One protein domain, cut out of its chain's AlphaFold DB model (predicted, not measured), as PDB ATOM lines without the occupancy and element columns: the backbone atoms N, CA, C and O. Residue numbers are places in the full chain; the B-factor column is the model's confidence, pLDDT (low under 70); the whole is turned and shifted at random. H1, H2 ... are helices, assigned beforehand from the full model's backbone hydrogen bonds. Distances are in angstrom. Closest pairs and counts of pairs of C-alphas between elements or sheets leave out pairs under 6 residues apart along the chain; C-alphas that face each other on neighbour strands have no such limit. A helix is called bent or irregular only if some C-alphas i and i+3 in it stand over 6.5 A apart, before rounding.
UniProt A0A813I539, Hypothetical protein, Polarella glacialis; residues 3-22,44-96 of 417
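AT A GLANCE: This is residues 3 to 22 and 44 to 96 of the 417 residues of the protein "Hypothetical protein" of Polarella glacialis (UniProt A0A813I539). A small cluster of three helices, in which H4 packs on both H2 and H3, has a bent helix, H1, running past it without touching it. The arm H1b reaches out to one end of the long axis, and a long loop of residues 64 to 82 makes the other end. The printed part has 73 residues with four named helices, in the order H1, H2, H3, H4, and no named strand; the class is all helix. The whole is compact, with a radius of gyration of the C-alphas of 12.3 A, yet elongated in outline, with spans of 39 by 25 by 22 A.

HOW THE PARTS SIT: H1, residues 3 to 22, was assigned as one helix by its hydrogen bonds but is bent, with C-alphas 12 and 15 at 6.7 A. Its arms H1a, residues 3 to 12, and H1b, residues 15 to 22, stand at a steep tilt of 41 degrees. H1b and H2, residues 44 to 51, are near each other, with 7 pairs of C-alphas within 10 A. H1a is close to but not clearly touching H3, residues 54 to 63; the closest C-alphas, those of Leu 5 and Gly 63, are 7.6 A apart, and the two run opposite ways at a shallow tilt of 28 degrees. H2 and H3 are only just apart, at 8.3 A. H4, residues 83 to 94, touches H2, with the C-alphas of Ser 45 and Ala 88 closest at 4.9 A; they run opposite ways at a steep tilt of 50 degrees. H4 also touches H3, closest at the C-alphas of Leu 54 and Lys 83, 5.5 A apart; they run the same way at a shallow tilt of 32 degrees, only just short of steep. H1a and H1b are both apart from H4. In H1a, H1b, H2, H3 and H4 every O i to N i+4 pair is within hydrogen-bond range.

IN THESE COORDINATES: H1a begins at C-alpha 3, (-39.446, -73.364, -27.267), and is 14.6 A long from first to last C-alpha; H1b is 10.5 A long and ends at C-alpha 22, (-49.251, -88.468, -4.748). H2 is 10.6 A long and H3 14.3 A. H4 is 16.8 A long and ends at C-alpha 94, (-40.279, -86.307, -24.649).

THE WHOLE: The two C-alphas farthest apart, those of Asp 22 and Gly 70, are 41.1 A from each other. Residues 23 to 43 are not printed, and C-alphas 22 and 44 stand 16.3 A apart across this cut. H2 and H3 are joined by a tight link of 2 residues, H3 and H4 by a long link of 19. The mean pLDDT of the printed part is 78.7, and residues 3 to 22 are under 70.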
ATOM      1  N   ASP A   3     -39.749 -73.194 -28.700       33.38
ATOM      2  CA  ASP A   3     -39.446 -73.364 -27.267       33.38
ATOM      3  C   ASP A   3     -40.606 -72.968 -26.329       33.38
ATOM      4  O   ASP A   3     -40.727 -73.490 -25.221       33.38
ATOM      5  N   ASP A   4     -41.526 -72.113 -26.790       43.44
ATOM      6  CA  ASP A   4     -42.656 -71.614 -25.984       43.44
ATOM      7  C   ASP A   4     -43.810 -72.635 -25.875       43.44
ATOM      8  O   ASP A   4     -44.531 -72.711 -24.878       43.44
ATOM      9  N   LEU A   5     -43.959 -73.506 -26.879       44.03
ATOM     10  CA  LEU A   5     -44.988 -74.552 -26.884       44.03
ATOM     11  C   LEU A   5     -44.568 -75.756 -26.024       44.03
ATOM     12  O   LEU A   5     -45.410 -76.375 -25.371       44.03
ATOM     13  N   PHE A   6     -43.260 -76.026 -25.953       43.59
ATOM     14  CA  PHE A   6     -42.670 -77.047 -25.086       43.59
ATOM     15  C   PHE A   6     -42.786 -76.668 -23.600       43.59
ATOM     16  O   PHE A   6     -43.242 -77.478 -22.790       43.59
ATOM     17  N   ALA A   7     -42.497 -75.409 -23.246       46.62
ATOM     18  CA  ALA A   7     -42.692 -74.900 -21.887       46.62
ATOM     19  C   ALA A   7     -44.161 -75.003 -21.435       46.62
ATOM     20  O   ALA A   7     -44.450 -75.406 -20.307       46.62
ATOM     21  N   ARG A   8     -45.110 -74.728 -22.340       47.25
ATOM     22  CA  ARG A   8     -46.551 -74.873 -22.080       47.25
ATOM     23  C   ARG A   8     -46.986 -76.326 -21.902       47.25
ATOM     24  O   ARG A   8     -47.817 -76.598 -21.039       47.25
ATOM     25  N   LEU A   9     -46.415 -77.260 -22.663       44.62
ATOM     26  CA  LEU A   9     -46.694 -78.689 -22.515       44.62
ATOM     27  C   LEU A   9     -46.242 -79.204 -21.138       44.62
ATOM     28  O   LEU A   9     -47.020 -79.856 -20.443       44.62
ATOM     29  N   VAL A  10     -45.033 -78.837 -20.701       53.84
ATOM     30  CA  VAL A  10     -44.480 -79.228 -19.392       53.84
ATOM     31  C   VAL A  10     -45.300 -78.643 -18.235       53.84
ATOM     32  O   VAL A  10     -45.586 -79.346 -17.267       53.84
ATOM     33  N   VAL A  11     -45.756 -77.390 -18.349       54.34
ATOM     34  CA  VAL A  11     -46.623 -76.744 -17.344       54.34
ATOM     35  C   VAL A  11     -48.011 -77.397 -17.265       54.34
ATOM     36  O   VAL A  11     -48.582 -77.480 -16.180       54.34
ATOM     37  N   ILE A  12     -48.551 -77.900 -18.380       50.16
ATOM     38  CA  ILE A  12     -49.852 -78.592 -18.413       50.16
ATOM     39  C   ILE A  12     -49.744 -80.036 -17.895       50.16
ATOM     40  O   ILE A  12     -50.679 -80.533 -17.260       50.16
ATOM     41  N   LEU A  13     -48.628 -80.720 -18.160       48.44
ATOM     42  CA  LEU A  13     -48.429 -82.119 -17.777       48.44
ATOM     43  C   LEU A  13     -47.997 -82.284 -16.314       48.44
ATOM     44  O   LEU A  13     -48.441 -83.232 -15.668       48.44
ATOM     45  N   ARG A  14     -47.203 -81.354 -15.766       54.75
ATOM     46  CA  ARG A  14     -46.635 -81.463 -14.412       54.75
ATOM     47  C   ARG A  14     -47.697 -81.642 -13.304       54.75
ATOM     48  O   ARG A  14     -47.582 -82.621 -12.574       54.75
ATOM     49  N   PRO A  15     -48.782 -80.846 -13.218       52.84
ATOM     50  CA  PRO A  15     -49.782 -81.012 -12.157       52.84
ATOM     51  C   PRO A  15     -50.563 -82.330 -12.250       52.84
ATOM     52  O   PRO A  15     -51.016 -82.855 -11.238       52.84
ATOM     53  N   LYS A  16     -50.736 -82.875 -13.464       53.00
ATOM     54  CA  LYS A  16     -51.429 -84.156 -13.677       53.00
ATOM     55  C   LYS A  16     -50.536 -85.351 -13.341       53.00
ATOM     56  O   LYS A  16     -51.025 -86.322 -12.781       53.00
ATOM     57  N   LEU A  17     -49.242 -85.263 -13.652       51.38
ATOM     58  CA  LEU A  17     -48.256 -86.289 -13.305       51.38
ATOM     59  C   LEU A  17     -47.964 -86.318 -11.796       51.38
ATOM     60  O   LEU A  17     -47.817 -87.395 -11.228       51.38
ATOM     61  N   GLU A  18     -47.934 -85.155 -11.139       60.91
ATOM     62  CA  GLU A  18     -47.754 -85.039  -9.684       60.91
ATOM     63  C   GLU A  18     -48.991 -85.532  -8.910       60.91
ATOM     64  O   GLU A  18     -48.847 -86.269  -7.938       60.91
ATOM     65  N   ALA A  19     -50.209 -85.245  -9.392       58.12
ATOM     66  CA  ALA A  19     -51.444 -85.741  -8.773       58.12
ATOM     67  C   ALA A  19     -51.573 -87.280  -8.803       58.12
ATOM     68  O   ALA A  19     -52.094 -87.873  -7.857       58.12
ATOM     69  N   ASP A  20     -51.072 -87.932  -9.859       50.88
ATOM     70  CA  ASP A  20     -51.049 -89.397  -9.958       50.88
ATOM     71  C   ASP A  20     -49.891 -90.024  -9.150       50.88
ATOM     72  O   ASP A  20     -50.008 -91.163  -8.690       50.88
ATOM     73  N   ALA A  21     -48.795 -89.287  -8.921       54.16
ATOM     74  CA  ALA A  21     -47.687 -89.716  -8.063       54.16
ATOM     75  C   ALA A  21     -48.034 -89.634  -6.562       54.16
ATOM     76  O   ALA A  21     -47.666 -90.531  -5.799       54.16
ATOM     77  N   ASP A  22     -48.809 -88.630  -6.142       49.47
ATOM     78  CA  ASP A  22     -49.251 -88.468  -4.748       49.47
ATOM     79  C   ASP A  22     -50.314 -89.502  -4.330       49.47
ATOM     80  O   ASP A  22     -50.378 -89.906  -3.166       49.47
ATOM     81  N   VAL A  44     -44.677 -94.103 -19.698       82.25
ATOM     82  CA  VAL A  44     -45.150 -92.725 -19.950       82.25
ATOM     83  C   VAL A  44     -46.236 -92.709 -21.032       82.25
ATOM     84  O   VAL A  44     -47.286 -92.089 -20.868       82.25
ATOM     85  N   SER A  45     -46.064 -93.518 -22.083       88.31
ATOM     86  CA  SER A  45     -47.070 -93.715 -23.132       88.31
ATOM     87  C   SER A  45     -48.424 -94.208 -22.604       88.31
ATOM     88  O   SER A  45     -49.461 -93.762 -23.090       88.31
ATOM     89  N   SER A  46     -48.445 -95.073 -21.583       87.62
ATOM     90  CA  SER A  46     -49.686 -95.580 -20.980       87.62
ATOM     91  C   SER A  46     -50.401 -94.531 -20.125       87.62
ATOM     92  O   SER A  46     -51.633 -94.531 -20.061       87.62
ATOM     93  N   VAL A  47     -49.648 -93.620 -19.499       88.38
ATOM     94  CA  VAL A  47     -50.195 -92.487 -18.740       88.38
ATOM     95  C   VAL A  47     -50.805 -91.476 -19.709       88.38
ATOM     96  O   VAL A  47     -51.978 -91.133 -19.580       88.38
ATOM     97  N   ILE A  48     -50.068 -91.093 -20.757       88.38
ATOM     98  CA  ILE A  48     -50.561 -90.204 -21.820       88.38
ATOM     99  C   ILE A  48     -51.813 -90.797 -22.488       88.38
ATOM    100  O   ILE A  48     -52.809 -90.099 -22.689       88.38
ATOM    101  N   GLU A  49     -51.807 -92.097 -22.797       93.81
ATOM    102  CA  GLU A  49     -52.958 -92.757 -23.411       93.81
ATOM    103  C   GLU A  49     -54.194 -92.742 -22.503       93.81
ATOM    104  O   GLU A  49     -55.310 -92.598 -23.003       93.81
ATOM    105  N   LYS A  50     -54.055 -92.873 -21.181       93.00
ATOM    106  CA  LYS A  50     -55.205 -92.848 -20.261       93.00
ATOM    107  C   LYS A  50     -55.721 -91.431 -20.002       93.00
ATOM    108  O   LYS A  50     -56.936 -91.249 -19.934       93.00
ATOM    109  N   SER A  51     -54.830 -90.445 -19.931       90.31
ATOM    110  CA  SER A  51     -55.141 -89.090 -19.450       90.31
ATOM    111  C   SER A  51     -55.728 -88.136 -20.493       90.31
ATOM    112  O   SER A  51     -56.263 -87.090 -20.123       90.31
ATOM    113  N   PHE A  52     -55.660 -88.476 -21.782       90.38
ATOM    114  CA  PHE A  52     -56.140 -87.615 -22.867       90.38
ATOM    115  C   PHE A  52     -57.135 -88.341 -23.764       90.38
ATOM    116  O   PHE A  52     -57.030 -89.542 -23.987       90.38
ATOM    117  N   SER A  53     -58.117 -87.640 -24.317       95.25
ATOM    118  CA  SER A  53     -58.963 -88.150 -25.398       95.25
ATOM    119  C   SER A  53     -58.181 -88.223 -26.718       95.25
ATOM    120  O   SER A  53     -57.171 -87.549 -26.904       95.25
ATOM    121  N   LEU A  54     -58.661 -89.016 -27.685       94.44
ATOM    122  CA  LEU A  54     -58.019 -89.096 -29.007       94.44
ATOM    123  C   LEU A  54     -57.924 -87.715 -29.680       94.44
ATOM    124  O   LEU A  54     -56.909 -87.409 -30.289       94.44
ATOM    125  N   LYS A  55     -58.950 -86.860 -29.540       92.56
ATOM    126  CA  LYS A  55     -58.949 -85.508 -30.123       92.56
ATOM    127  C   LYS A  55     -57.879 -84.605 -29.504       92.56
ATOM    128  O   LYS A  55     -57.252 -83.844 -30.234       92.56
ATOM    129  N   GLU A  56     -57.670 -84.693 -28.192       93.19
ATOM    130  CA  GLU A  56     -56.624 -83.929 -27.501       93.19
ATOM    131  C   GLU A  56     -55.233 -84.403 -27.925       93.19
ATOM    132  O   GLU A  56     -54.387 -83.575 -28.248       93.19
ATOM    133  N   LEU A  57     -55.024 -85.718 -28.043       94.25
ATOM    134  CA  LEU A  57     -53.770 -86.274 -28.562       94.25
ATOM    135  C   LEU A  57     -53.507 -85.854 -30.014       94.25
ATOM    136  O   LEU A  57     -52.374 -85.532 -30.356       94.25
ATOM    137  N   GLU A  58     -54.537 -85.797 -30.865       93.81
ATOM    138  CA  GLU A  58     -54.402 -85.294 -32.240       93.81
ATOM    139  C   GLU A  58     -54.002 -83.810 -32.288       93.81
ATOM    140  O   GLU A  58     -53.238 -83.417 -33.169       93.81
ATOM    141  N   LEU A  59     -54.522 -82.985 -31.374       90.69
ATOM    142  CA  LEU A  59     -54.161 -81.568 -31.267       90.69
ATOM    143  C   LEU A  59     -52.729 -81.392 -30.758       90.69
ATOM    144  O   LEU A  59     -51.971 -80.631 -31.354       90.69
ATOM    145  N   LEU A  60     -52.346 -82.133 -29.716       90.50
ATOM    146  CA  LEU A  60     -50.988 -82.123 -29.172       90.50
ATOM    147  C   LEU A  60     -49.966 -82.570 -30.219       90.50
ATOM    148  O   LEU A  60     -48.989 -81.873 -30.466       90.50
ATOM    149  N   ALA A  61     -50.232 -83.668 -30.922       91.62
ATOM    150  CA  ALA A  61     -49.353 -84.158 -31.976       91.62
ATOM    151  C   ALA A  61     -49.221 -83.181 -33.158       91.62
ATOM    152  O   ALA A  61     -48.141 -83.074 -33.736       91.62
ATOM    153  N   LYS A  62     -50.271 -82.423 -33.503       91.19
ATOM    154  CA  LYS A  62     -50.144 -81.319 -34.469       91.19
ATOM    155  C   LYS A  62     -49.262 -80.190 -33.930       91.19
ATOM    156  O   LYS A  62     -48.390 -79.724 -34.652       91.19
ATOM    157  N   GLY A  63     -49.461 -79.788 -32.673       89.12
ATOM    158  CA  GLY A  63     -48.659 -78.746 -32.021       89.12
ATOM    159  C   GLY A  63     -47.173 -79.103 -31.907       89.12
ATOM    160  O   GLY A  63     -46.325 -78.231 -32.045       89.12
ATOM    161  N   CYS A  64     -46.858 -80.388 -31.733       87.94
ATOM    162  CA  CYS A  64     -45.489 -80.906 -31.671       87.94
ATOM    163  C   CYS A  64     -44.886 -81.253 -33.047       87.94
ATOM    164  O   CYS A  64     -43.811 -81.841 -33.106       87.94
ATOM    165  N   GLY A  65     -45.573 -80.962 -34.157       90.75
ATOM    166  CA  GLY A  65     -45.067 -81.246 -35.505       90.75
ATOM    167  C   GLY A  65     -45.085 -82.725 -35.922       90.75
ATOM    168  O   GLY A  65     -44.638 -83.045 -37.021       90.75
ATOM    169  N   LEU A  66     -45.668 -83.627 -35.120       90.25
ATOM    170  CA  LEU A  66     -45.841 -85.051 -35.467       90.25
ATOM    171  C   LEU A  66     -46.837 -85.265 -36.619       90.25
ATOM    172  O   LEU A  66     -46.920 -86.361 -37.175       90.25
ATOM    173  N   LYS A  67     -47.622 -84.239 -36.973       90.06
ATOM    174  CA  LYS A  67     -48.525 -84.251 -38.125       90.06
ATOM    175  C   LYS A  67     -48.574 -82.891 -38.819       90.06
ATOM    176  O   LYS A  67     -49.091 -81.929 -38.256       90.06
ATOM    177  N   ARG A  68     -48.144 -82.856 -40.084       83.81
ATOM    178  CA  ARG A  68     -48.266 -81.683 -40.964       83.81
ATOM    179  C   ARG A  68     -49.710 -81.467 -41.418       83.81
ATOM    180  O   ARG A  68     -50.495 -82.415 -41.542       83.81
ATOM    181  N   GLU A  69     -50.070 -80.214 -41.672       78.31
ATOM    182  CA  GLU A  69     -51.381 -79.880 -42.217       78.31
ATOM    183  C   GLU A  69     -51.549 -80.484 -43.621       78.31
ATOM    184  O   GLU A  69     -50.627 -80.491 -44.429       78.31
ATOM    185  N   GLY A  70     -52.708 -81.089 -43.889       80.44
ATOM    186  CA  GLY A  70     -52.976 -81.791 -45.151       80.44
ATOM    187  C   GLY A  70     -52.473 -83.241 -45.238       80.44
ATOM    188  O   GLY A  70     -52.979 -83.989 -46.075       80.44
ATOM    189  N   VAL A  71     -51.580 -83.693 -44.350       80.56
ATOM    190  CA  VAL A  71     -51.118 -85.095 -44.323       80.56
ATOM    191  C   VAL A  71     -52.115 -85.966 -43.555       80.56
ATOM    192  O   VAL A  71     -52.571 -85.627 -42.458       80.56
ATOM    193  N   ASN A  72     -52.502 -87.107 -44.129       86.81
ATOM    194  CA  ASN A  72     -53.365 -88.075 -43.447       86.81
ATOM    195  C   ASN A  72     -52.562 -88.878 -42.412       86.81
ATOM    196  O   ASN A  72     -51.426 -89.251 -42.675       86.81
ATOM    197  N   TRP A  73     -53.175 -89.184 -41.263       87.00
ATOM    198  CA  TRP A  73     -52.572 -90.059 -40.247       87.00
ATOM    199  C   TRP A  73     -52.175 -91.415 -40.855       87.00
ATOM    200  O   TRP A  73     -52.954 -91.977 -41.631       87.00
ATOM    201  N   GLY A  74     -51.006 -91.943 -40.487       87.12
ATOM    202  CA  GLY A  74     -50.455 -93.188 -41.035       87.12
ATOM    203  C   GLY A  74     -49.777 -93.041 -42.402       87.12
ATOM    204  O   GLY A  74     -49.400 -94.043 -43.007       87.12
ATOM    205  N   LYS A  75     -49.630 -91.812 -42.920       86.31
ATOM    206  CA  LYS A  75     -48.824 -91.507 -44.114       86.31
ATOM    207  C   LYS A  75     -47.587 -90.699 -43.737       86.31
ATOM    208  O   LYS A  75     -47.610 -89.982 -42.741       86.31
ATOM    209  N   GLU A  76     -46.535 -90.816 -44.548       81.56
ATOM    210  CA  GLU A  76     -45.330 -89.968 -44.462       81.56
ATOM    211  C   GLU A  76     -44.698 -89.939 -43.058       81.56
ATOM    212  O   GLU A  76     -44.315 -88.892 -42.550       81.56
ATOM    213  N   GLY A  77     -44.639 -91.097 -42.391       83.25
ATOM    214  CA  GLY A  77     -44.035 -91.219 -41.059       83.25
ATOM    215  C   GLY A  77     -44.900 -90.706 -39.902       83.25
ATOM    216  O   GLY A  77     -44.481 -90.805 -38.752       83.25
ATOM    217  N   THR A  78     -46.116 -90.211 -40.161       88.38
ATOM    218  CA  THR A  78     -47.055 -89.860 -39.083       88.38
ATOM    219  C   THR A  78     -47.580 -91.126 -38.389       88.38
ATOM    220  O   THR A  78     -47.871 -92.114 -39.076       88.38
ATOM    221  N   PRO A  79     -47.749 -91.128 -37.051       88.19
ATOM    222  CA  PRO A  79     -48.322 -92.274 -36.343       88.19
ATOM    223  C   PRO A  79     -49.732 -92.574 -36.872       88.19
ATOM    224  O   PRO A  79     -50.419 -91.680 -37.384       88.19
ATOM    225  N   ASN A  80     -50.212 -93.820 -36.778       91.44
ATOM    226  CA  ASN A  80     -51.593 -94.074 -37.182       91.44
ATOM    227  C   ASN A  80     -52.549 -93.333 -36.246       91.44
ATOM    228  O   ASN A  80     -52.221 -92.995 -35.110       91.44
ATOM    229  N   ARG A  81     -53.788 -93.130 -36.703       93.12
ATOM    230  CA  ARG A  81     -54.860 -92.483 -35.928       93.12
ATOM    231  C   ARG A  81     -55.388 -93.362 -34.780       93.12
ATOM    232  O   ARG A  81     -56.593 -93.457 -34.555       93.12
ATOM    233  N   ARG A  82     -54.497 -94.074 -34.095       95.44
ATOM    234  CA  ARG A  82     -54.759 -94.908 -32.930       95.44
ATOM    235  C   ARG A  82     -54.192 -94.208 -31.708       95.44
ATOM    236  O   ARG A  82     -53.080 -93.693 -31.733       95.44
ATOM    237  N   LYS A  83     -54.972 -94.218 -30.632       95.25
ATOM    238  CA  LYS A  83     -54.672 -93.503 -29.392       95.25
ATOM    239  C   LYS A  83     -53.294 -93.871 -28.823       95.25
ATOM    240  O   LYS A  83     -52.487 -92.978 -28.590       95.25
ATOM    241  N   ALA A  84     -53.013 -95.170 -28.720       95.00
ATOM    242  CA  ALA A  84     -51.733 -95.708 -28.265       95.00
ATOM    243  C   ALA A  84     -50.535 -95.265 -29.124       95.00
ATOM    244  O   ALA A  84     -49.473 -94.980 -28.587       95.00
ATOM    245  N   GLU A  85     -50.691 -95.171 -30.450       94.94
ATOM    246  CA  GLU A  85     -49.586 -94.805 -31.349       94.94
ATOM    247  C   GLU A  85     -49.248 -93.315 -31.268       94.94
ATOM    248  O   GLU A  85     -48.076 -92.954 -31.241       94.94
ATOM    249  N   ILE A  86     -50.262 -92.449 -31.162       94.94
ATOM    250  CA  ILE A  86     -50.041 -91.012 -30.957       94.94
ATOM    251  C   ILE A  86     -49.423 -90.766 -29.572       94.94
ATOM    252  O   ILE A  86     -48.484 -89.983 -29.453       94.94
ATOM    253  N   ALA A  87     -49.899 -91.469 -28.538       94.75
ATOM    254  CA  ALA A  87     -49.343 -91.381 -27.188       94.75
ATOM    255  C   ALA A  87     -47.887 -91.878 -27.122       94.75
ATOM    256  O   ALA A  87     -47.055 -91.243 -26.481       94.75
ATOM    257  N   ALA A  88     -47.561 -92.973 -27.814       93.31
ATOM    258  CA  ALA A  88     -46.195 -93.481 -27.904       93.31
ATOM    259  C   ALA A  88     -45.264 -92.531 -28.673       93.31
ATOM    260  O   ALA A  88     -44.138 -92.316 -28.239       93.31
ATOM    261  N   ALA A  89     -45.731 -91.927 -29.772       93.56
ATOM    262  CA  ALA A  89     -44.951 -90.951 -30.534       93.56
ATOM    263  C   ALA A  89     -44.673 -89.669 -29.731       93.56
ATOM    264  O   ALA A  89     -43.573 -89.131 -29.799       93.56
ATOM    265  N   LEU A  90     -45.647 -89.203 -28.940       93.00
ATOM    266  CA  LEU A  90     -45.465 -88.070 -28.029       93.00
ATOM    267  C   LEU A  90     -44.489 -88.401 -26.889       93.00
ATOM    268  O   LEU A  90     -43.621 -87.587 -26.600       93.00
ATOM    269  N   ALA A  91     -44.574 -89.601 -26.303       92.50
ATOM    270  CA  ALA A  91     -43.622 -90.053 -25.283       92.50
ATOM    271  C   ALA A  91     -42.189 -90.172 -25.840       92.50
ATOM    272  O   ALA A  91     -41.241 -89.732 -25.205       92.50
ATOM    273  N   ALA A  92     -42.023 -90.693 -27.061       89.69
ATOM    274  CA  ALA A  92     -40.711 -90.783 -27.706       89.69
ATOM    275  C   ALA A  92     -40.089 -89.400 -27.983       89.69
ATOM    276  O   ALA A  92     -38.867 -89.248 -27.926       89.69
ATOM    277  N   LEU A  93     -40.930 -88.398 -28.272       90.31
ATOM    278  CA  LEU A  93     -40.515 -87.004 -28.440       90.31
ATOM    279  C   LEU A  93     -40.017 -86.400 -27.117       90.31
ATOM    280  O   LEU A  93     -39.030 -85.672 -27.118       90.31
ATOM    281  N   GLU A  94     -40.674 -86.729 -26.001       87.12
ATOM    282  CA  GLU A  94     -40.279 -86.307 -24.649       87.12
ATOM    283  C   GLU A  94     -38.965 -86.964 -24.204       87.12
ATOM    284  O   GLU A  94     -38.076 -86.287 -23.693       87.12
ATOM    285  N   ASP A  95     -38.794 -88.254 -24.500       84.19
ATOM    286  CA  ASP A  95     -37.574 -89.005 -24.187       84.19
ATOM    287  C   ASP A  95     -36.391 -88.657 -25.120       84.19
ATOM    288  O   ASP A  95     -35.298 -89.208 -24.972       84.19
ATOM    289  N   GLY A  96     -36.591 -87.778 -26.113       83.31
ATOM    290  CA  GLY A  96     -35.561 -87.387 -27.082       83.31
ATOM    291  C   GLY A  96     -35.089 -88.534 -27.985       83.31
ATOM    292  O   GLY A  96     -33.993 -88.481 -28.538       83.31
TER     293      GLY A  96